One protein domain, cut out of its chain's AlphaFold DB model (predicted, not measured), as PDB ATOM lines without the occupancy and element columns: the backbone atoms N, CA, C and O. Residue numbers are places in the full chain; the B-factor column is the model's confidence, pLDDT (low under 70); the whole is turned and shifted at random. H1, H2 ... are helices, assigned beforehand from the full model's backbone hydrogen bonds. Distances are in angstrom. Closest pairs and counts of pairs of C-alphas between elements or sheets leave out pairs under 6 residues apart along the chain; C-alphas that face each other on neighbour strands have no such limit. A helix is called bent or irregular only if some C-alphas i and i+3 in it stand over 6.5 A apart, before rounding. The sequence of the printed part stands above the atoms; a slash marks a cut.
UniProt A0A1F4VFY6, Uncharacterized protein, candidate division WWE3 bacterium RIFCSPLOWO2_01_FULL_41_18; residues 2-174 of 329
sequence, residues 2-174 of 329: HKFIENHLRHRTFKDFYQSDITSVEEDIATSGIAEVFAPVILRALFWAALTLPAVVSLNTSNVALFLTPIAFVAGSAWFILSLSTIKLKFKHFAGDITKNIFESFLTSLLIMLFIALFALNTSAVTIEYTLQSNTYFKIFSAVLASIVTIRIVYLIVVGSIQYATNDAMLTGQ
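This is residues 2 to 174 of the 329 residues of an uncharacterized protein of candidate division WWE3 bacterium RIFCSPLOWO2_01_FULL_41_18 (UniProt A0A1F4VFY6). Four helices or arms, H3b, H5, H7 and H9, make an up-and-down bundle, with H7 in the middle, H3b and H5 on opposite sides of it and the long H9 on a third. The short H4 and H8 cap one end of the bundle and H6 lies at the other; H3 runs on nearly straight past the bundle as H3a, and H1 crosses H3 at its bend, with H2 beside H1. The printed part has 173 residues with nine named helices, H1 to H9 in chain order, and no named strand; the class is all helix. The whole is only just loose, close to compact, with a radius of gyration of the C-alphas of 19.1 A, and its flat outline spans 58 by 43 by 21 A.

H9, residues 136 to 174, touches H7, residues 95 to 121, with residues 153 to 164 alone, at a shallow tilt of 31 degrees, opposite ways; their closest C-alphas, of Ile 98 and Gly 160, are 5.0 A apart. H7 is the hub, touching five helices. It touches H5, residues 62 to 83, at a shallow tilt of 31 degrees, opposite ways, closest at C-alphas 72 and 106, 5.1 A. H3, residues 24 to 50, was assigned as one helix by its hydrogen bonds but is bent, with C-alphas 36 and 39 6.8 A apart; its arms are H3a, residues 24 to 36, and H3b, residues 39 to 50. H3b touches H7 at a steep tilt of 38 degrees, the same way, closest at C-alphas 45 and 108, 4.6 A. H4, residues 53 to 58, touches H9, closest at C-alphas 55 and 142, 4.6 A. H8, residues 123 to 132, is about perpendicular to H4 at 74 degrees and touches it, closest at C-alphas 57 and 129, 5.7 A. H6, residues 85 to 90, is close to but not clearly touching H7, with C-alphas 88 and 95 closest at 5.7 A. H1, residues 2 to 13, touches H3b with residues 2 to 6 alone, closest at C-alphas 6 and 39, 5.7 A. H2, residues 15 to 18, is close to but not clearly touching H1, with C-alphas 10 and 18 closest at 7.4 A. H3a is apart from H5, H7 and H9. Every O i to N i+4 pair is within hydrogen-bond range in H1, H3a, H3b, H4 and H7, against 15 of 18 in H5, 1 of 2 in H6, 3 of 6 in H8 and 34 of 35 in H9; H2 is too short for such a pair.

H9 measures 57.5 A, from C-alpha 136 at (163.955, 197.736, 66.486) to C-alpha 174 at (170.069, 142.712, 51.087). H7 measures 38.5 A, H5 31.3 A, H3a 17.9 A and H3b 16.5 A. H1 begins with C-alpha 2 at (152.624, 166.347, 80.764).

The two C-alphas farthest apart, of Thr 127 and Gln 174, are 62.1 A apart. The printed part has no cut, and its links are tight. Mean pLDDT of the printed part is 72.9; 66 residues are under 70, among them residues 80 to 98, 123 to 134 and 160 to 174.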
ATOM      1  N   HIS A   2     152.518 167.709  81.330       73.00
ATOM      2  CA  HIS A   2     152.624 166.347  80.764       73.00
ATOM      3  C   HIS A   2     151.456 165.408  81.135       73.00
ATOM      4  O   HIS A   2     150.676 165.033  80.269       73.00
ATOM      5  N   LYS A   3     151.243 165.158  82.438       78.06
ATOM      6  CA  LYS A   3     150.126 164.336  82.955       78.06
ATOM      7  C   LYS A   3     148.733 164.823  82.543       78.06
ATOM      8  O   LYS A   3     147.791 164.045  82.480       78.06
ATOM      9  N   PHE A   4     148.590 166.122  82.279       81.38
ATOM     10  CA  PHE A   4     147.328 166.688  81.810       81.38
ATOM     11  C   PHE A   4     147.065 166.318  80.345       81.38
ATOM     12  O   PHE A   4     145.949 165.933  80.017       81.38
ATOM     13  N   ILE A   5     148.092 166.380  79.489       78.12
ATOM     14  CA  ILE A   5     148.003 165.970  78.079       78.12
ATOM     15  C   ILE A   5     147.723 164.466  77.985       78.12
ATOM     16  O   ILE A   5     146.826 164.067  77.251       78.12
ATOM     17  N   GLU A   6     148.415 163.642  78.778       80.50
ATOM     18  CA  GLU A   6     148.169 162.192  78.849       80.50
ATOM     19  C   GLU A   6     146.723 161.877  79.245       80.50
ATOM     20  O   GLU A   6     146.031 161.149  78.533       80.50
ATOM     21  N   ASN A   7     146.233 162.480  80.337       80.94
ATOM     22  CA  ASN A   7     144.851 162.287  80.780       80.94
ATOM     23  C   ASN A   7     143.836 162.768  79.741       80.94
ATOM     24  O   ASN A   7     142.794 162.140  79.570       80.94
ATOM     25  N   HIS A   8     144.120 163.872  79.046       82.00
ATOM     26  CA  HIS A   8     143.236 164.374  78.002       82.00
ATOM     27  C   HIS A   8     143.160 163.404  76.819       82.00
ATOM     28  O   HIS A   8     142.064 163.068  76.370       82.00
ATOM     29  N   LEU A   9     144.308 162.904  76.354       78.69
ATOM     30  CA  LEU A   9     144.364 161.931  75.267       78.69
ATOM     31  C   LEU A   9     143.641 160.636  75.649       78.69
ATOM     32  O   LEU A   9     142.802 160.169  74.885       78.69
ATOM     33  N   ARG A  10     143.896 160.098  76.846       75.06
ATOM     34  CA  ARG A  10     143.316 158.825  77.296       75.06
ATOM     35  C   ARG A  10     141.811 158.909  77.547       75.06
ATOM     36  O   ARG A  10     141.067 158.036  77.119       75.06
ATOM     37  N   HIS A  11     141.351 159.959  78.227       76.38
ATOM     38  CA  HIS A  11     139.972 160.025  78.725       76.38
ATOM     39  C   HIS A  11     139.021 160.873  77.876       76.38
ATOM     40  O   HIS A  11     137.812 160.836  78.113       76.38
ATOM     41  N   ARG A  12     139.526 161.637  76.897       80.12
ATOM     42  CA  ARG A  12     138.680 162.363  75.936       80.12
ATOM     43  C   ARG A  12     138.903 161.929  74.498       80.12
ATOM     44  O   ARG A  12     137.931 161.585  73.843       80.12
ATOM     45  N   THR A  13     140.140 161.957  74.006       75.50
ATOM     46  CA  THR A  13     140.412 161.723  72.576       75.50
ATOM     47  C   THR A  13     140.295 160.248  72.195       75.50
ATOM     48  O   THR A  13     139.684 159.928  71.184       75.50
ATOM     49  N   PHE A  14     140.832 159.353  73.023       75.38
ATOM     50  CA  PHE A  14     140.804 157.901  72.817       75.38
ATOM     51  C   PHE A  14     139.820 157.193  73.749       75.38
ATOM     52  O   PHE A  14     139.936 155.990  73.968       75.38
ATOM     53  N   LYS A  15     138.845 157.926  74.299       76.56
ATOM     54  CA  LYS A  15     137.888 157.385  75.267       76.56
ATOM     55  C   LYS A  15     137.229 156.103  74.748       76.56
ATOM     56  O   LYS A  15     137.239 155.105  75.455       76.56
ATOM     57  N   ASP A  16     136.737 156.122  73.513       72.38
ATOM     58  CA  ASP A  16     136.008 154.994  72.925       72.38
ATOM     59  C   ASP A  16     136.929 153.799  72.625       72.38
ATOM     60  O   ASP A  16     136.518 152.650  72.746       72.38
ATOM     61  N   PHE A  17     138.205 154.058  72.317       71.06
ATOM     62  CA  PHE A  17     139.221 153.018  72.131       71.06
ATOM     63  C   PHE A  17     139.507 152.279  73.446       71.06
ATOM     64  O   PHE A  17     139.477 151.054  73.487       71.06
ATOM     65  N   TYR A  18     139.687 153.016  74.546       69.75
ATOM     66  CA  TYR A  18     139.894 152.435  75.880       69.75
ATOM     67  C   TYR A  18     138.614 151.876  76.527       69.75
ATOM     68  O   TYR A  18     138.690 151.248  77.578       69.75
ATOM     69  N   GLN A  19     137.441 152.126  75.939       72.62
ATOM     70  CA  GLN A  19     136.162 151.546  76.365       72.62
ATOM     71  C   GLN A  19     135.782 150.281  75.584       72.62
ATOM     72  O   GLN A  19     134.807 149.627  75.945       72.62
ATOM     73  N   SER A  20     136.525 149.946  74.527       69.00
ATOM     74  CA  SER A  20     136.346 148.713  73.760       69.00
ATOM     75  C   SER A  20     137.059 147.525  74.420       69.00
ATOM     76  O   SER A  20     137.953 147.733  75.240       69.00
ATOM     77  N   ASP A  21     136.669 146.290  74.078       60.69
ATOM     78  CA  ASP A  21     137.297 145.057  74.581       60.69
ATOM     79  C   ASP A  21     138.716 144.890  74.000       60.69
ATOM     80  O   ASP A  21     138.953 144.111  73.076       60.69
ATOM     81  N   ILE A  22     139.661 145.668  74.524       71.06
ATOM     82  CA  ILE A  22     141.087 145.588  74.204       71.06
ATOM     83  C   ILE A  22     141.785 144.594  75.131       71.06
ATOM     84  O   ILE A  22     141.473 144.482  76.319       71.06
ATOM     85  N   THR A  23     142.759 143.864  74.595       73.06
ATOM     86  CA  THR A  23     143.604 142.991  75.417       73.06
ATOM     87  C   THR A  23     144.534 143.823  76.303       73.06
ATOM     88  O   THR A  23     144.928 144.933  75.946       73.06
ATOM     89  N   SER A  24     144.961 143.276  77.446       69.75
ATOM     90  CA  SER A  24     145.897 143.963  78.353       69.75
ATOM     91  C   SER A  24     147.214 144.356  77.673       69.75
ATOM     92  O   SER A  24     147.792 145.393  77.977       69.75
ATOM     93  N   VAL A  25     147.661 143.562  76.694       68.50
ATOM     94  CA  VAL A  25     148.856 143.851  75.889       68.50
ATOM     95  C   VAL A  25     148.637 145.062  74.976       68.50
ATOM     96  O   VAL A  25     149.528 145.897  74.834       68.50
ATOM     97  N   GLU A  26     147.462 145.188  74.360       61.34
ATOM     98  CA  GLU A  26     147.116 146.342  73.520       61.34
ATOM     99  C   GLU A  26     146.932 147.612  74.351       61.34
ATOM    100  O   GLU A  26     147.374 148.684  73.930       61.34
ATOM    101  N   GLU A  27     146.348 147.494  75.547       69.94
ATOM    102  CA  GLU A  27     146.229 148.611  76.482       69.94
ATOM    103  C   GLU A  27     147.609 149.117  76.926       69.94
ATOM    104  O   GLU A  27     147.852 150.328  76.898       69.94
ATOM    105  N   ASP A  28     148.539 148.217  77.257       70.69
ATOM    106  CA  ASP A  28     149.912 148.576  77.630       70.69
ATOM    107  C   ASP A  28     150.662 149.255  76.475       70.69
ATOM    108  O   ASP A  28     151.326 150.279  76.672       70.69
ATOM    109  N   ILE A  29     150.518 148.753  75.244       68.06
ATOM    110  CA  ILE A  29     151.124 149.359  74.046       68.06
ATOM    111  C   ILE A  29     150.537 150.750  73.773       68.06
ATOM    112  O   ILE A  29     151.271 151.690  73.461       68.06
ATOM    113  N   ALA A  30     149.220 150.913  73.895       67.56
ATOM    114  CA  ALA A  30     148.567 152.200  73.679       67.56
ATOM    115  C   ALA A  30     148.971 153.219  74.754       67.56
ATOM    116  O   ALA A  30     149.297 154.368  74.446       67.56
ATOM    117  N   THR A  31     149.009 152.788  76.015       73.56
ATOM    118  CA  THR A  31     149.320 153.654  77.159       73.56
ATOM    119  C   THR A  31     150.788 154.082  77.156       73.56
ATOM    120  O   THR A  31     151.076 155.270  77.313       73.56
ATOM    121  N   SER A  32     151.710 153.155  76.880       72.19
ATOM    122  CA  SER A  32     153.132 153.475  76.675       72.19
ATOM    123  C   SER A  32     153.339 154.386  75.460       72.19
ATOM    124  O   SER A  32     154.071 155.370  75.546       72.19
ATOM    125  N   GLY A  33     152.614 154.158  74.360       70.44
ATOM    126  CA  GLY A  33     152.630 155.041  73.192       70.44
ATOM    127  C   GLY A  33     152.213 156.482  73.517       70.44
ATOM    128  O   GLY A  33     152.875 157.432  73.094       70.44
ATOM    129  N   ILE A  34     151.147 156.677  74.297       76.94
ATOM    130  CA  ILE A  34     150.704 158.014  74.723       76.94
ATOM    131  C   ILE A  34     151.764 158.694  75.595       76.94
ATOM    132  O   ILE A  34     152.108 159.850  75.331       76.94
ATOM    133  N   ALA A  35     152.292 157.985  76.595       77.44
ATOM    134  CA  ALA A  35     153.222 158.542  77.573       77.44
ATOM    135  C   ALA A  35     154.615 158.836  76.989       77.44
ATOM    136  O   ALA A  35     155.224 159.858  77.302       77.44
ATOM    137  N   GLU A  36     155.126 157.977  76.107       73.06
ATOM    138  CA  GLU A  36     156.507 158.066  75.613       73.06
ATOM    139  C   GLU A  36     156.647 158.792  74.269       73.06
ATOM    140  O   GLU A  36     157.751 159.207  73.887       73.06
ATOM    141  N   VAL A  37     155.549 158.920  73.518       72.81
ATOM    142  CA  VAL A  37     155.544 159.479  72.158       72.81
ATOM    143  C   VAL A  37     154.698 160.743  72.105       72.81
ATOM    144  O   VAL A  37     155.230 161.825  71.867       72.81
ATOM    145  N   PHE A  38     153.390 160.635  72.329       78.12
ATOM    146  CA  PHE A  38     152.464 161.725  72.015       78.12
ATOM    147  C   PHE A  38     152.520 162.866  73.029       78.12
ATOM    148  O   PHE A  38     152.691 164.021  72.636       78.12
ATOM    149  N   ALA A  39     152.427 162.569  74.325       80.75
ATOM    150  CA  ALA A  39     152.469 163.582  75.374       80.75
ATOM    151  C   ALA A  39     153.752 164.440  75.360       80.75
ATOM    152  O   ALA A  39     153.630 165.673  75.364       80.75
ATOM    153  N   PRO A  40     154.972 163.864  75.279       83.88
ATOM    154  CA  PRO A  40     156.189 164.665  75.253       83.88
ATOM    155  C   PRO A  40     156.334 165.454  73.949       83.88
ATOM    156  O   PRO A  40     156.767 166.605  73.991       83.88
ATOM    157  N   VAL A  41     155.939 164.892  72.798       85.44
ATOM    158  CA  VAL A  41     156.027 165.602  71.509       85.44
ATOM    159  C   VAL A  41     155.050 166.775  71.445       85.44
ATOM    160  O   VAL A  41     155.451 167.859  71.030       85.44
ATOM    161  N   ILE A  42     153.808 166.614  71.915       86.62
ATOM    162  CA  ILE A  42     152.832 167.716  71.976       86.62
ATOM    163  C   ILE A  42     153.350 168.843  72.871       86.62
ATOM    164  O   ILE A  42     153.283 170.014  72.497       86.62
ATOM    165  N   LEU A  43     153.907 168.502  74.037       87.56
ATOM    166  CA  LEU A  43     154.459 169.493  74.956       87.56
ATOM    167  C   LEU A  43     155.642 170.250  74.336       87.56
ATOM    168  O   LEU A  43     155.704 171.477  74.436       87.56
ATOM    169  N   ARG A  44     156.562 169.538  73.673       88.19
ATOM    170  CA  ARG A  44     157.694 170.155  72.967       88.19
ATOM    171  C   ARG A  44     157.220 171.039  71.817       88.19
ATOM    172  O   ARG A  44     157.684 172.169  71.715       88.19
ATOM    173  N   ALA A  45     156.274 170.573  71.007       89.31
ATOM    174  CA  ALA A  45     155.724 171.345  69.898       89.31
ATOM    175  C   ALA A  45     155.044 172.637  70.375       89.31
ATOM    176  O   ALA A  45     155.271 173.696  69.796       89.31
ATOM    177  N   LEU A  46     154.282 172.581  71.475       89.94
ATOM    178  CA  LEU A  46     153.698 173.768  72.109       89.94
ATOM    179  C   LEU A  46     154.769 174.746  72.595       89.94
ATOM    180  O   LEU A  46     154.642 175.944  72.359       89.94
ATOM    181  N   PHE A  47     155.825 174.249  73.242       91.56
ATOM    182  CA  PHE A  47     156.934 175.086  73.698       91.56
ATOM    183  C   PHE A  47     157.631 175.795  72.527       91.56
ATOM    184  O   PHE A  47     157.790 177.014  72.550       91.56
ATOM    185  N   TRP A  48     157.988 175.056  71.473       90.75
ATOM    186  CA  TRP A  48     158.653 175.621  70.296       90.75
ATOM    187  C   TRP A  48     157.757 176.580  69.518       90.75
ATOM    188  O   TRP A  48     158.218 177.643  69.112       90.75
ATOM    189  N   ALA A  49     156.474 176.260  69.364       88.19
ATOM    190  CA  ALA A  49     155.528 177.170  68.737       88.19
ATOM    191  C   ALA A  49     155.349 178.448  69.572       88.19
ATOM    192  O   ALA A  49     155.332 179.542  69.013       88.19
ATOM    193  N   ALA A  50     155.269 178.351  70.903       88.44
ATOM    194  CA  ALA A  50     155.108 179.517  71.775       88.44
ATOM    195  C   ALA A  50     156.291 180.496  71.671       88.44
ATOM    196  O   ALA A  50     156.085 181.708  71.710       88.44
ATOM    197  N   LEU A  51     157.513 179.995  71.452       89.62
ATOM    198  CA  LEU A  51     158.693 180.836  71.205       89.62
ATOM    199  C   LEU A  51     158.580 181.692  69.933       89.62
ATOM    200  O   LEU A  51     159.292 182.686  69.810       89.62
ATOM    201  N   THR A  52     157.682 181.349  69.005       85.69
ATOM    202  CA  THR A  52     157.438 182.146  67.793       85.69
ATOM    203  C   THR A  52     156.426 183.271  67.995       85.69
ATOM    204  O   THR A  52     156.362 184.166  67.157       85.69
ATOM    205  N   LEU A  53     155.677 183.295  69.107       86.19
ATOM    206  CA  LEU A  53     154.655 184.318  69.360       86.19
ATOM    207  C   LEU A  53     155.189 185.758  69.255       86.19
ATOM    208  O   LEU A  53     154.546 186.559  68.579       86.19
ATOM    209  N   PRO A  54     156.366 186.117  69.813       85.06
ATOM    210  CA  PRO A  54     156.917 187.461  69.633       85.06
ATOM    211  C   PRO A  54     157.124 187.829  68.160       85.06
ATOM    212  O   PRO A  54     156.862 188.964  67.765       85.06
ATOM    213  N   ALA A  55     157.535 186.869  67.328       82.38
ATOM    214  CA  ALA A  55     157.713 187.066  65.892       82.38
ATOM    215  C   ALA A  55     156.385 187.196  65.147       82.38
ATOM    216  O   ALA A  55     156.276 188.060  64.283       82.38
ATOM    217  N   VAL A  56     155.374 186.408  65.522       81.44
ATOM    218  CA  VAL A  56     154.013 186.517  64.971       81.44
ATOM    219  C   VAL A  56     153.429 187.913  65.192       81.44
ATOM    220  O   VAL A  56     152.804 188.453  64.289       81.44
ATOM    221  N   VAL A  57     153.680 188.510  66.360       78.75
ATOM    222  CA  VAL A  57     153.147 189.827  66.748       78.75
ATOM    223  C   VAL A  57     153.939 190.994  66.140       78.75
ATOM    224  O   VAL A  57     153.378 192.054  65.876       78.75
ATOM    225  N   SER A  58     155.261 190.854  65.983       75.81
ATOM    226  CA  SER A  58     156.161 191.986  65.677       75.81
ATOM    227  C   SER A  58     156.694 192.029  64.247       75.81
ATOM    228  O   SER A  58     157.234 193.060  63.831       75.81
ATOM    229  N   LEU A  59     156.575 190.933  63.495       73.94
ATOM    230  CA  LEU A  59     157.076 190.808  62.128       73.94
ATOM    231  C   LEU A  59     155.923 190.554  61.158       73.94
ATOM    232  O   LEU A  59     154.924 189.933  61.505       73.94
ATOM    233  N   ASN A  60     156.091 190.974  59.902       70.94
ATOM    234  CA  ASN A  60     155.154 190.603  58.847       70.94
ATOM    235  C   ASN A  60     155.330 189.110  58.517       70.94
ATOM    236  O   ASN A  60     156.267 188.714  57.820       70.94
ATOM    237  N   THR A  61     154.435 188.280  59.047       68.38
ATOM    238  CA  THR A  61     154.498 186.816  58.956       68.38
ATOM    239  C   THR A  61     153.756 186.231  57.755       68.38
ATOM    240  O   THR A  61     153.757 185.012  57.579       68.38
ATOM    241  N   SER A  62     153.216 187.071  56.864       67.31
ATOM    242  CA  SER A  62     152.504 186.629  55.652       67.31
ATOM    243  C   SER A  62     153.362 185.700  54.785       67.31
ATOM    244  O   SER A  62     152.909 184.646  54.342       67.31
ATOM    245  N   ASN A  63     154.646 186.034  54.621       60.81
ATOM    246  CA  ASN A  63     155.592 185.204  53.871       60.81
ATOM    247  C   ASN A  63     155.998 183.939  54.644       60.81
ATOM    248  O   ASN A  63     156.273 182.909  54.040       60.81
ATOM    249  N   VAL A  64     156.007 183.988  55.979       62.72
ATOM    250  CA  VAL A  64     156.363 182.845  56.838       62.72
ATOM    251  C   VAL A  64     155.290 181.755  56.759       62.72
ATOM    252  O   VAL A  64     155.625 180.577  56.652       62.72
ATOM    253  N   ALA A  65     154.010 182.134  56.718       63.84
ATOM    254  CA  ALA A  65     152.904 181.196  56.509       63.84
ATOM    255  C   ALA A  65     153.020 180.447  55.164       63.84
ATOM    256  O   ALA A  65     152.746 179.245  55.092       63.84
ATOM    257  N   LEU A  66     153.501 181.132  54.120       63.50
ATOM    258  CA  LEU A  66     153.708 180.554  52.790       63.50
ATOM    259  C   LEU A  66     154.799 179.471  52.789       63.50
ATOM    260  O   LEU A  66     154.637 178.459  52.116       63.50
ATOM    261  N   PHE A  67     155.861 179.627  53.587       63.97
ATOM    262  CA  PHE A  67     156.902 178.599  53.749       63.97
ATOM    263  C   PHE A  67     156.498 177.464  54.701       63.97
ATOM    264  O   PHE A  67     156.865 176.313  54.473       63.97
ATOM    265  N   LEU A  68     155.724 177.751  55.750       68.81
ATOM    266  CA  LEU A  68     155.281 176.734  56.714       68.81
ATOM    267  C   LEU A  68     154.241 175.772  56.135       68.81
ATOM    268  O   LEU A  68     154.226 174.603  56.510       68.81
ATOM    269  N   THR A  69     153.406 176.237  55.207       70.25
ATOM    270  CA  THR A  69     152.365 175.419  54.567       70.25
ATOM    271  C   THR A  69     152.930 174.173  53.858       70.25
ATOM    272  O   THR A  69     152.520 173.063  54.207       70.25
ATOM    273  N   PRO A  70     153.894 174.277  52.916       67.50
ATOM    274  CA  PRO A  70     154.485 173.103  52.276       67.50
ATOM    275  C   PRO A  70     155.275 172.236  53.263       67.50
ATOM    276  O   PRO A  70     155.231 171.014  53.156       67.50
ATOM    277  N   ILE A  71     155.939 172.832  54.262       70.62
ATOM    278  CA  ILE A  71     156.650 172.085  55.312       70.62
ATOM    279  C   ILE A  71     155.674 171.216  56.114       70.62
ATOM    280  O   ILE A  71     155.918 170.023  56.296       70.62
ATOM    281  N   ALA A  72     154.548 171.783  56.552       75.44
ATOM    282  CA  ALA A  72     153.512 171.053  57.269       75.44
ATOM    283  C   ALA A  72     152.880 169.963  56.391       75.44
ATOM    284  O   ALA A  72     152.644 168.856  56.869       75.44
ATOM    285  N   PHE A  73     152.653 170.239  55.105       69.31
ATOM    286  CA  PHE A  73     152.095 169.257  54.177       69.31
ATOM    287  C   PHE A  73     153.033 168.059  53.960       69.31
ATOM    288  O   PHE A  73     152.605 166.908  54.070       69.31
ATOM    289  N   VAL A  74     154.321 168.316  53.710       70.44
ATOM    290  CA  VAL A  74     155.335 167.269  53.507       70.44
ATOM    291  C   VAL A  74     155.568 166.481  54.795       70.44
ATOM    292  O   VAL A  74     155.515 165.252  54.769       70.44
ATOM    293  N   ALA A  75     155.763 167.160  55.930       70.25
ATOM    294  CA  ALA A  75     155.976 166.500  57.217       70.25
ATOM    295  C   ALA A  75     154.746 165.689  57.653       70.25
ATOM    296  O   ALA A  75     154.890 164.563  58.121       70.25
ATOM    297  N   GLY A  76     153.537 166.221  57.448       71.31
ATOM    298  CA  GLY A  76     152.289 165.516  57.734       71.31
ATOM    299  C   GLY A  76     152.137 164.259  56.880       71.31
ATOM    300  O   GLY A  76     151.901 163.179  57.417       71.31
ATOM    301  N   SER A  77     152.349 164.373  55.568       71.12
ATOM    302  CA  SER A  77     152.273 163.236  54.640       71.12
ATOM    303  C   SER A  77     153.300 162.152  54.980       71.12
ATOM    304  O   SER A  77     152.954 160.973  55.061       71.12
ATOM    305  N   ALA A  78     154.548 162.548  55.254       67.81
ATOM    306  CA  ALA A  78     155.606 161.634  55.672       67.81
ATOM    307  C   ALA A  78     155.260 160.941  56.997       67.81
ATOM    308  O   ALA A  78     155.409 159.725  57.114       67.81
ATOM    309  N   TRP A  79     154.741 161.680  57.978       75.06
ATOM    310  CA  TRP A  79     154.314 161.102  59.248       75.06
ATOM    311  C   TRP A  79     153.182 160.089  59.068       75.06
ATOM    312  O   TRP A  79     153.265 158.991  59.617       75.06
ATOM    313  N   PHE A  80     152.158 160.413  58.271       69.19
ATOM    314  CA  PHE A  80     151.046 159.499  58.005       69.19
ATOM    315  C   PHE A  80     151.532 158.191  57.388       69.19
ATOM    316  O   PHE A  80     151.196 157.126  57.904       69.19
ATOM    317  N   ILE A  81     152.379 158.266  56.358       68.00
ATOM    318  CA  ILE A  81     152.968 157.084  55.715       68.00
ATOM    319  C   ILE A  81     153.735 156.251  56.747       68.00
ATOM    320  O   ILE A  81     153.497 155.051  56.868       68.00
ATOM    321  N   LEU A  82     154.592 156.889  57.547       66.38
ATOM    322  CA  LEU A  82     155.440 156.202  58.523       66.38
ATOM    323  C   LEU A  82     154.681 155.630  59.724       66.38
ATOM    324  O   LEU A  82     155.124 154.659  60.342       66.38
ATOM    325  N   SER A  83     153.531 156.215  60.056       62.84
ATOM    326  CA  SER A  83     152.691 155.788  61.174       62.84
ATOM    327  C   SER A  83     151.953 154.468  60.915       62.84
ATOM    328  O   SER A  83     151.535 153.818  61.882       62.84
ATOM    329  N   LEU A  84     151.839 154.049  59.645       60.41
ATOM    330  CA  LEU A  84     151.188 152.805  59.235       60.41
ATOM    331  C   LEU A  84     151.952 151.572  59.749       60.41
ATOM    332  O   LEU A  84     153.184 151.505  59.750       60.41
ATOM    333  N   SER A  85     151.194 150.561  60.183       50.97
ATOM    334  CA  SER A  85     151.698 149.348  60.848       50.97
ATOM    335  C   SER A  85     152.750 148.586  60.033       50.97
ATOM    336  O   SER A  85     153.706 148.056  60.603       50.97
ATOM    337  N   THR A  86     152.633 148.600  58.703       47.12
ATOM    338  CA  THR A  86     153.552 147.946  57.760       47.12
ATOM    339  C   THR A  86     154.976 148.506  57.834       47.12
ATOM    340  O   THR A  86     155.945 147.771  57.651       47.12
ATOM    341  N   ILE A  87     155.115 149.796  58.151       49.56
ATOM    342  CA  ILE A  87     156.402 150.489  58.279       49.56
ATOM    343  C   ILE A  87     156.979 150.299  59.689       49.56
ATOM    344  O   ILE A  87     158.166 150.005  59.842       49.56
ATOM    345  N   LYS A  88     156.145 150.343  60.736       51.50
ATOM    346  CA  LYS A  88     156.589 150.097  62.123       51.50
ATOM    347  C   LYS A  88     157.186 148.700  62.330       51.50
ATOM    348  O   LYS A  88     158.170 148.570  63.057       51.50
ATOM    349  N   LEU A  89     156.635 147.676  61.671       52.00
ATOM    350  CA  LEU A  89     157.179 146.310  61.694       52.00
ATOM    351  C   LEU A  89     158.542 146.208  60.996       52.00
ATOM    352  O   LEU A  89     159.425 145.516  61.500       52.00
ATOM    353  N   LYS A  90     158.739 146.935  59.886       46.25
ATOM    354  CA  LYS A  90     160.028 146.997  59.179       46.25
ATOM    355  C   LYS A  90     161.115 147.705  60.004       46.25
ATOM    356  O   LYS A  90     162.280 147.342  59.899       46.25
ATOM    357  N   PHE A  91     160.758 148.646  60.884       50.03
ATOM    358  CA  PHE A  91     161.710 149.598  61.472       50.03
ATOM    359  C   PHE A  91     161.745 149.636  63.017       50.03
ATOM    360  O   PHE A  91     162.090 150.661  63.599       50.03
ATOM    361  N   LYS A  92     161.425 148.530  63.705       52.38
ATOM    362  CA  LYS A  92     161.130 148.441  65.159       52.38
ATOM    363  C   LYS A  92     162.084 149.175  66.133       52.38
ATOM    364  O   LYS A  92     161.620 149.599  67.185       52.38
ATOM    365  N   HIS A  93     163.376 149.344  65.823       53.84
ATOM    366  CA  HIS A  93     164.333 150.081  66.677       53.84
ATOM    367  C   HIS A  93     164.435 151.594  66.393       53.84
ATOM    368  O   HIS A  93     164.797 152.335  67.296       53.84
ATOM    369  N   PHE A  94     164.073 152.070  65.194       51.44
ATOM    370  CA  PHE A  94     164.210 153.486  64.794       51.44
ATOM    371  C   PHE A  94     162.886 154.151  64.387       51.44
ATOM    372  O   PHE A  94     162.790 155.376  64.349       51.44
ATOM    373  N   ALA A  95     161.831 153.366  64.136       56.38
ATOM    374  CA  ALA A  95     160.501 153.856  63.779       56.38
ATOM    375  C   ALA A  95     159.950 154.820  64.830       56.38
ATOM    376  O   ALA A  95     159.302 155.800  64.475       56.38
ATOM    377  N   GLY A  96     160.218 154.551  66.113       64.62
ATOM    378  CA  GLY A  96     159.796 155.407  67.218       64.62
ATOM    379  C   GLY A  96     160.367 156.818  67.100       64.62
ATOM    380  O   GLY A  96     159.607 157.781  67.139       64.62
ATOM    381  N   ASP A  97     161.674 156.944  66.877       67.50
ATOM    382  CA  ASP A  97     162.355 158.242  66.839       67.50
ATOM    383  C   ASP A  97     162.081 159.014  65.546       67.50
ATOM    384  O   ASP A  97     161.811 160.215  65.596       67.50
ATOM    385  N   ILE A  98     162.035 158.322  64.402       68.38
ATOM    386  CA  ILE A  98     161.658 158.933  63.118       68.38
ATOM    387  C   ILE A  98     160.224 159.476  63.204       68.38
ATOM    388  O   ILE A  98     159.966 160.632  62.860       68.38
ATOM    389  N   THR A  99     159.291 158.671  63.729       72.88
ATOM    390  CA  THR A  99     157.888 159.082  63.891       72.88
ATOM    391  C   THR A  99     157.777 160.265  64.852       72.88
ATOM    392  O   THR A  99     157.045 161.204  64.551       72.88
ATOM    393  N   LYS A 100     158.524 160.277  65.967       80.44
ATOM    394  CA  LYS A 100     158.548 161.400  66.927       80.44
ATOM    395  C   LYS A 100     159.051 162.695  66.291       80.44
ATOM    396  O   LYS A 100     158.402 163.725  66.450       80.44
ATOM    397  N   ASN A 101     160.169 162.652  65.569       79.88
ATOM    398  CA  ASN A 101     160.812 163.844  65.003       79.88
ATOM    399  C   ASN A 101     159.975 164.486  63.887       79.88
ATOM    400  O   ASN A 101     159.803 165.710  63.854       79.88
ATOM    401  N   ILE A 102     159.408 163.664  62.999       81.12
ATOM    402  CA  ILE A 102     158.546 164.149  61.915       81.12
ATOM    403  C   ILE A 102     157.207 164.641  62.487       81.12
ATOM    404  O   ILE A 102     156.722 165.695  62.071       81.12
ATOM    405  N   PHE A 103     156.659 163.966  63.507       83.62
ATOM    406  CA  PHE A 103     155.456 164.426  64.208       83.62
ATOM    407  C   PHE A 103     155.667 165.767  64.920       83.62
ATOM    408  O   PHE A 103     154.830 166.659  64.795       83.62
ATOM    409  N   GLU A 104     156.788 165.940  65.631       86.69
ATOM    410  CA  GLU A 104     157.138 167.198  66.311       86.69
ATOM    411  C   GLU A 104     157.220 168.347  65.301       86.69
ATOM    412  O   GLU A 104     156.659 169.416  65.536       86.69
ATOM    413  N   SER A 105     157.847 168.108  64.149       83.19
ATOM    414  CA  SER A 105     157.988 169.099  63.074       83.19
ATOM    415  C   SER A 105     156.642 169.492  62.466       83.19
ATOM    416  O   SER A 105     156.352 170.680  62.300       83.19
ATOM    417  N   PHE A 106     155.798 168.499  62.175       85.12
ATOM    418  CA  PHE A 106     154.447 168.703  61.659       85.12
ATOM    419  C   PHE A 106     153.583 169.505  62.640       85.12
ATOM    420  O   PHE A 106     153.028 170.544  62.278       85.12
ATOM    421  N   LEU A 107     153.521 169.065  63.898       87.88
ATOM    422  CA  LEU A 107     152.684 169.683  64.919       87.88
ATOM    423  C   LEU A 107     153.155 171.099  65.273       87.88
ATOM    424  O   LEU A 107     152.329 171.998  65.404       87.88
ATOM    425  N   THR A 108     154.471 171.324  65.370       88.12
ATOM    426  CA  THR A 108     155.027 172.669  65.601       88.12
ATOM    427  C   THR A 108     154.643 173.608  64.458       88.12
ATOM    428  O   THR A 108     154.193 174.722  64.710       88.12
ATOM    429  N   SER A 109     154.736 173.146  63.206       84.56
ATOM    430  CA  SER A 109     154.360 173.947  62.033       84.56
ATOM    431  C   SER A 109     152.867 174.299  62.026       84.56
ATOM    432  O   SER A 109     152.512 175.452  61.784       84.56
ATOM    433  N   LEU A 110     151.989 173.343  62.362       86.75
ATOM    434  CA  LEU A 110     150.548 173.587  62.509       86.75
ATOM    435  C   LEU A 110     150.235 174.608  63.607       86.75
ATOM    436  O   LEU A 110     149.407 175.493  63.403       86.75
ATOM    437  N   LEU A 111     150.898 174.506  64.761       87.75
ATOM    438  CA  LEU A 111     150.688 175.424  65.880       87.75
ATOM    439  C   LEU A 111     151.152 176.848  65.553       87.75
ATOM    440  O   LEU A 111     150.463 177.802  65.907       87.75
ATOM    441  N   ILE A 112     152.267 177.009  64.834       87.75
ATOM    442  CA  ILE A 112     152.716 178.331  64.372       87.75
ATOM    443  C   ILE A 112     151.692 178.927  63.397       87.75
ATOM    444  O   ILE A 112     151.313 180.089  63.547       87.75
ATOM    445  N   MET A 113     151.188 178.140  62.439       84.25
ATOM    446  CA  MET A 113     150.135 178.598  61.522       84.25
ATOM    447  C   MET A 113     148.845 178.969  62.263       84.25
ATOM    448  O   MET A 113     148.229 179.983  61.940       84.25
ATOM    449  N   LEU A 114     148.467 178.202  63.291       85.00
ATOM    450  CA  LEU A 114     147.336 178.529  64.158       85.00
ATOM    451  C   LEU A 114     147.551 179.871  64.872       85.00
ATOM    452  O   LEU A 114     146.634 180.685  64.907       85.00
ATOM    453  N   PHE A 115     148.744 180.135  65.406       86.19
ATOM    454  CA  PHE A 115     149.048 181.416  66.051       86.19
ATOM    455  C   PHE A 115     149.004 182.592  65.075       86.19
ATOM    456  O   PHE A 115     148.431 183.625  65.418       86.19
ATOM    457  N   ILE A 116     149.533 182.427  63.860       82.25
ATOM    458  CA  ILE A 116     149.431 183.441  62.799       82.25
ATOM    459  C   ILE A 116     147.958 183.721  62.472       82.25
ATOM    460  O   ILE A 116     147.548 184.879  62.439       82.25
ATOM    461  N   ALA A 117     147.143 182.677  62.297       80.50
ATOM    462  CA  ALA A 117     145.719 182.818  61.996       80.50
ATOM    463  C   ALA A 117     144.943 183.499  63.136       80.50
ATOM    464  O   ALA A 117     144.157 184.409  62.887       80.50
ATOM    465  N   LEU A 118     145.184 183.103  64.391       82.06
ATOM    466  CA  LEU A 118     144.546 183.715  65.560       82.06
ATOM    467  C   LEU A 118     144.904 185.200  65.702       82.06
ATOM    468  O   LEU A 118     144.041 185.996  66.071       82.06
ATOM    469  N   PHE A 119     146.150 185.574  65.402       75.25
ATOM    470  CA  PHE A 119     146.585 186.969  65.447       75.25
ATOM    471  C   PHE A 119     145.967 187.791  64.308       75.25
ATOM    472  O   PHE A 119     145.436 188.868  64.558       75.25
ATOM    473  N   ALA A 120     145.939 187.248  63.087       73.00
ATOM    474  CA  ALA A 120     145.326 187.899  61.928       73.00
ATOM    475  C   ALA A 120     143.813 188.145  62.098       73.00
ATOM    476  O   ALA A 120     143.281 189.116  61.566       73.00
ATOM    477  N   LEU A 121     143.115 187.281  62.842       75.94
ATOM    478  CA  LEU A 121     141.674 187.392  63.087       75.94
ATOM    479  C   LEU A 121     141.307 188.335  64.248       75.94
ATOM    480  O   LEU A 121     140.137 188.694  64.383       75.94
ATOM    481  N   ASN A 122     142.257 188.734  65.101       74.19
ATOM    482  CA  ASN A 122     141.970 189.526  66.298       74.19
ATOM    483  C   ASN A 122     142.320 191.011  66.103       74.19
ATOM    484  O   ASN A 122     143.475 191.422  66.197       74.19
ATOM    485  N   THR A 123     141.297 191.844  65.909       57.47
ATOM    486  CA  THR A 123     141.431 193.289  65.651       57.47
ATOM    487  C   THR A 123     142.107 194.078  66.777       57.47
ATOM    488  O   THR A 123     142.726 195.102  66.511       57.47
ATOM    489  N   SER A 124     142.041 193.621  68.033       59.66
ATOM    490  CA  SER A 124     142.734 194.268  69.164       59.66
ATOM    491  C   SER A 124     144.235 193.960  69.195       59.66
ATOM    492  O   SER A 124     145.025 194.712  69.770       59.66
ATOM    493  N   ALA A 125     144.641 192.863  68.556       58.75
ATOM    494  CA  ALA A 125     146.035 192.461  68.439       58.75
ATOM    495  C   ALA A 125     146.801 193.359  67.444       58.75
ATOM    496  O   ALA A 125     147.967 193.679  67.669       58.75
ATOM    497  N   VAL A 126     146.095 193.895  66.443       56.03
ATOM    498  CA  VAL A 126     146.595 194.872  65.458       56.03
ATOM    499  C   VAL A 126     147.070 196.180  66.121       56.03
ATOM    500  O   VAL A 126     148.058 196.778  65.712       56.03
ATOM    501  N   THR A 127     146.446 196.630  67.214       56.34
ATOM    502  CA  THR A 127     146.922 197.811  67.973       56.34
ATOM    503  C   THR A 127     148.236 197.566  68.732       56.34
ATOM    504  O   THR A 127     149.059 198.476  68.871       56.34
ATOM    505  N   ILE A 128     148.459 196.335  69.206       59.94
ATOM    506  CA  ILE A 128     149.712 195.922  69.862       59.94
ATOM    507  C   ILE A 128     150.833 195.798  68.818       59.94
ATOM    508  O   ILE A 128     151.971 196.200  69.078       59.94
ATOM    509  N   GLU A 129     150.485 195.314  67.624       59.47
ATOM    510  CA  GLU A 129     151.362 195.225  66.456       59.47
ATOM    511  C   GLU A 129     151.985 196.587  66.112       59.47
ATOM    512  O   GLU A 129     153.208 196.683  66.059       59.47
ATOM    513  N   TYR A 130     151.202 197.670  66.001       59.22
ATOM    514  CA  TYR A 130     151.742 199.007  65.689       59.22
ATOM    515  C   TYR A 130     152.768 199.519  66.716       59.22
ATOM    516  O   TYR A 130     153.780 200.121  66.347       59.22
ATOM    517  N   THR A 131     152.540 199.261  68.007       61.94
ATOM    518  CA  THR A 131     153.425 199.745  69.079       61.94
ATOM    519  C   THR A 131     154.723 198.939  69.139       61.94
ATOM    520  O   THR A 131     155.809 199.515  69.202       61.94
ATOM    521  N   LEU A 132     154.644 197.607  69.059       63.16
ATOM    522  CA  LEU A 132     155.820 196.729  69.101       63.16
ATOM    523  C   LEU A 132     156.609 196.730  67.787       63.16
ATOM    524  O   LEU A 132     157.831 196.568  67.814       63.16
ATOM    525  N   GLN A 133     155.959 196.987  66.648       64.31
ATOM    526  CA  GLN A 133     156.645 197.174  65.369       64.31
ATOM    527  C   GLN A 133     157.539 198.425  65.351       64.31
ATOM    528  O   GLN A 133     158.451 198.508  64.528       64.31
ATOM    529  N   SER A 134     157.339 199.388  66.249       67.00
ATOM    530  CA  SER A 134     158.208 200.567  66.327       67.00
ATOM    531  C   SER A 134     159.562 200.290  67.006       67.00
ATOM    532  O   SER A 134     160.516 201.034  66.790       67.00
ATOM    533  N   ASN A 135     159.692 199.201  67.780       79.50
ATOM    534  CA  ASN A 135     160.905 198.890  68.541       79.50
ATOM    535  C   ASN A 135     161.842 197.936  67.775       79.50
ATOM    536  O   ASN A 135     161.618 196.724  67.702       79.50
ATOM    537  N   THR A 136     162.944 198.482  67.255       81.38
ATOM    538  CA  THR A 136     163.955 197.736  66.486       81.38
ATOM    539  C   THR A 136     164.586 196.583  67.272       81.38
ATOM    540  O   THR A 136     164.773 195.499  66.720       81.38
ATOM    541  N   TYR A 137     164.881 196.768  68.563       83.06
ATOM    542  CA  TYR A 137     165.503 195.722  69.382       83.06
ATOM    543  C   TYR A 137     164.558 194.540  69.613       83.06
ATOM    544  O   TYR A 137     164.984 193.386  69.547       83.06
ATOM    545  N   PHE A 138     163.264 194.814  69.808       81.88
ATOM    546  CA  PHE A 138     162.251 193.769  69.949       81.88
ATOM    547  C   PHE A 138     162.084 192.960  68.655       81.88
ATOM    548  O   PHE A 138     162.020 191.734  68.705       81.88
ATOM    549  N   LYS A 139     162.113 193.617  67.486       80.69
ATOM    550  CA  LYS A 139     162.090 192.927  66.184       80.69
ATOM    551  C   LYS A 139     163.280 191.995  65.987       80.69
ATOM    552  O   LYS A 139     163.089 190.870  65.536       80.69
ATOM    553  N   ILE A 140     164.491 192.445  66.325       84.44
ATOM    554  CA  ILE A 140     165.704 191.624  66.201       84.44
ATOM    555  C   ILE A 140     165.604 190.398  67.115       84.44
ATOM    556  O   ILE A 140     165.825 189.279  66.661       84.44
ATOM    557  N   PHE A 141     165.210 190.589  68.376       86.62
ATOM    558  CA  PHE A 141     165.013 189.491  69.324       86.62
ATOM    559  C   PHE A 141     163.982 188.467  68.819       86.62
ATOM    560  O   PHE A 141     164.261 187.268  68.770       86.62
ATOM    561  N   SER A 142     162.823 188.944  68.367       85.88
ATOM    562  CA  SER A 142     161.770 188.112  67.782       85.88
ATOM    563  C   SER A 142     162.241 187.353  66.537       85.88
ATOM    564  O   SER A 142     161.955 186.163  66.395       85.88
ATOM    565  N   ALA A 143     163.003 188.004  65.653       82.62
ATOM    566  CA  ALA A 143     163.552 187.381  64.450       82.62
ATOM    567  C   ALA A 143     164.550 186.261  64.782       82.62
ATOM    568  O   ALA A 143     164.522 185.207  64.141       82.62
ATOM    569  N   VAL A 144     165.393 186.448  65.803       87.81
ATOM    570  CA  VAL A 144     166.333 185.419  66.271       87.81
ATOM    571  C   VAL A 144     165.579 184.199  66.802       87.81
ATOM    572  O   VAL A 144     165.882 183.078  66.393       87.81
ATOM    573  N   LEU A 145     164.556 184.395  67.641       88.06
ATOM    574  CA  LEU A 145     163.747 183.287  68.166       88.06
ATOM    575  C   LEU A 145     163.037 182.503  67.054       88.06
ATOM    576  O   LEU A 145     163.113 181.273  67.022       88.06
ATOM    577  N   ALA A 146     162.396 183.198  66.112       83.62
ATOM    578  CA  ALA A 146     161.740 182.551  64.977       83.62
ATOM    579  C   ALA A 146     162.728 181.801  64.076       83.62
ATOM    580  O   ALA A 146     162.420 180.704  63.603       83.62
ATOM    581  N   SER A 147     163.927 182.351  63.873       84.38
ATOM    582  CA  SER A 147     164.980 181.692  63.096       84.38
ATOM    583  C   SER A 147     165.442 180.401  63.769       84.38
ATOM    584  O   SER A 147     165.536 179.375  63.102       84.38
ATOM    585  N   ILE A 148     165.647 180.409  65.092       89.06
ATOM    586  CA  ILE A 148     166.012 179.207  65.863       89.06
ATOM    587  C   ILE A 148     164.946 178.116  65.705       89.06
ATOM    588  O   ILE A 148     165.282 176.959  65.444       89.06
ATOM    589  N   VAL A 149     163.665 178.475  65.821       87.19
ATOM    590  CA  VAL A 149     162.558 177.516  65.681       87.19
ATOM    591  C   VAL A 149     162.487 176.968  64.253       87.19
ATOM    592  O   VAL A 149     162.361 175.760  64.065       87.19
ATOM    593  N   THR A 150     162.642 177.829  63.246       83.00
ATOM    594  CA  THR A 150     162.626 177.428  61.830       83.00
ATOM    595  C   THR A 150     163.781 176.479  61.510       83.00
ATOM    596  O   THR A 150     163.560 175.414  60.933       83.00
ATOM    597  N   ILE A 151     165.001 176.806  61.950       84.25
ATOM    598  CA  ILE A 151     166.185 175.945  61.798       84.25
ATOM    599  C   ILE A 151     165.949 174.593  62.470       84.25
ATOM    600  O   ILE A 151     166.287 173.558  61.901       84.25
ATOM    601  N   ARG A 152     165.329 174.577  63.655       86.81
ATOM    602  CA  ARG A 152     165.010 173.333  64.362       86.81
ATOM    603  C   ARG A 152     164.018 172.460  63.590       86.81
ATOM    604  O   ARG A 152     164.244 171.256  63.503       86.81
ATOM    605  N   ILE A 153     162.950 173.035  63.032       82.38
ATOM    606  CA  ILE A 153     161.973 172.290  62.216       82.38
ATOM    607  C   ILE A 153     162.677 171.658  61.010       82.38
ATOM    608  O   ILE A 153     162.533 170.461  60.769       82.38
ATOM    609  N   VAL A 154     163.496 172.437  60.297       79.06
ATOM    610  CA  VAL A 154     164.279 171.936  59.157       79.06
ATOM    611  C   VAL A 154     165.229 170.819  59.595       79.06
ATOM    612  O   VAL A 154     165.275 169.771  58.958       79.06
ATOM    613  N   TYR A 155     165.940 171.001  60.709       85.00
ATOM    614  CA  TYR A 155     166.852 169.997  61.256       85.00
ATOM    615  C   TYR A 155     166.143 168.673  61.567       85.00
ATOM    616  O   TYR A 155     166.623 167.617  61.159       85.00
ATOM    617  N   LEU A 156     164.988 168.708  62.236       79.25
ATOM    618  CA  LEU A 156     164.223 167.503  62.572       79.25
ATOM    619  C   LEU A 156     163.725 166.763  61.321       79.25
ATOM    620  O   LEU A 156     163.769 165.531  61.289       79.25
ATOM    621  N   ILE A 157     163.310 167.492  60.280       74.31
ATOM    622  CA  ILE A 157     162.913 166.908  58.989       74.31
ATOM    623  C   ILE A 157     164.112 166.258  58.296       74.31
ATOM    624  O   ILE A 157     164.003 165.127  57.824       74.31
ATOM    625  N   VAL A 158     165.261 166.939  58.254       73.25
ATOM    626  CA  VAL A 158     166.488 166.412  57.635       73.25
ATOM    627  C   VAL A 158     166.966 165.159  58.364       73.25
ATOM    628  O   VAL A 158     167.208 164.143  57.718       73.25
ATOM    629  N   VAL A 159     167.037 165.185  59.698       75.25
ATOM    630  CA  VAL A 159     167.424 164.013  60.499       75.25
ATOM    631  C   VAL A 159     166.443 162.864  60.288       75.25
ATOM    632  O   VAL A 159     166.883 161.747  60.030       75.25
ATOM    633  N   GLY A 160     165.131 163.123  60.325       66.75
ATOM    634  CA  GLY A 160     164.118 162.101  60.055       66.75
ATOM    635  C   GLY A 160     164.234 161.504  58.648       66.75
ATOM    636  O   GLY A 160     164.094 160.295  58.482       66.75
ATOM    637  N   SER A 161     164.563 162.326  57.649       64.94
ATOM    638  CA  SER A 161     164.752 161.891  56.257       64.94
ATOM    639  C   SER A 161     166.030 161.070  56.072       64.94
ATOM    640  O   SER A 161     166.003 160.051  55.388       64.94
ATOM    641  N   ILE A 162     167.140 161.467  56.705       66.69
ATOM    642  CA  ILE A 162     168.397 160.703  56.697       66.69
ATOM    643  C   ILE A 162     168.188 159.361  57.396       66.69
ATOM    644  O   ILE A 162     168.533 158.328  56.837       66.69
ATOM    645  N   GLN A 163     167.569 159.360  58.579       66.88
ATOM    646  CA  GLN A 163     167.245 158.131  59.302       66.88
ATOM    647  C   GLN A 163     166.345 157.213  58.470       66.88
ATOM    648  O   GLN A 163     166.585 156.010  58.439       66.88
ATOM    649  N   TYR A 164     165.354 157.762  57.763       64.94
ATOM    650  CA  TYR A 164     164.535 156.998  56.828       64.94
ATOM    651  C   TYR A 164     165.372 156.403  55.690       64.94
ATOM    652  O   TYR A 164     165.330 155.195  55.491       64.94
ATOM    653  N   ALA A 165     166.175 157.209  54.993       58.97
ATOM    654  CA  ALA A 165     166.974 156.763  53.851       58.97
ATOM    655  C   ALA A 165     168.039 155.725  54.237       58.97
ATOM    656  O   ALA A 165     168.215 154.733  53.537       58.97
ATOM    657  N   THR A 166     168.730 155.913  55.364       57.97
ATOM    658  CA  THR A 166     169.704 154.939  55.879       57.97
ATOM    659  C   THR A 166     169.023 153.618  56.224       57.97
ATOM    660  O   THR A 166     169.549 152.555  55.917       57.97
ATOM    661  N   ASN A 167     167.841 153.669  56.828       60.41
ATOM    662  CA  ASN A 167     167.114 152.481  57.256       60.41
ATOM    663  C   ASN A 167     166.457 151.747  56.077       60.41
ATOM    664  O   ASN A 167     166.490 150.521  56.009       60.41
ATOM    665  N   ASP A 168     165.926 152.496  55.111       56.22
ATOM    666  CA  ASP A 168     165.448 151.960  53.842       56.22
ATOM    667  C   ASP A 168     166.595 151.283  53.090       56.22
ATOM    668  O   ASP A 168     166.464 150.116  52.740       56.22
ATOM    669  N   ALA A 169     167.765 151.921  52.971       55.72
ATOM    670  CA  ALA A 169     168.960 151.321  52.374       55.72
ATOM    671  C   ALA A 169     169.442 150.060  53.120       55.72
ATOM    672  O   ALA A 169     169.849 149.083  52.488       55.72
ATOM    673  N   MET A 170     169.359 150.040  54.457       53.75
ATOM    674  CA  MET A 170     169.696 148.860  55.267       53.75
ATOM    675  C   MET A 170     168.730 147.685  55.046       53.75
ATOM    676  O   MET A 170     169.153 146.533  55.141       53.75
ATOM    677  N   LEU A 171     167.452 147.934  54.748       50.84
ATOM    678  CA  LEU A 171     166.461 146.873  54.519       50.84
ATOM    679  C   LEU A 171     166.349 146.445  53.051       50.84
ATOM    680  O   LEU A 171     166.267 145.244  52.772       50.84
ATOM    681  N   THR A 172     166.365 147.403  52.128       51.34
ATOM    682  CA  THR A 172     166.274 147.173  50.676       51.34
ATOM    683  C   THR A 172     167.553 146.561  50.111       51.34
ATOM    684  O   THR A 172     167.485 145.758  49.183       51.34
ATOM    685  N   GLY A 173     168.719 146.850  50.700       48.28
ATOM    686  CA  GLY A 173     170.012 146.458  50.135       48.28
ATOM    687  C   GLY A 173     170.311 144.955  50.113       48.28
ATOM    688  O   GLY A 173     171.098 144.520  49.279       48.28
ATOM    689  N   GLN A 174     169.719 144.144  51.001       48.78
ATOM    690  CA  GLN A 174     170.069 142.712  51.087       48.78
ATOM    691  C   GLN A 174     168.914 141.773  51.437       48.78
ATOM    692  O   GLN A 174     168.974 140.604  51.073       48.78
TER     693      GLN A 174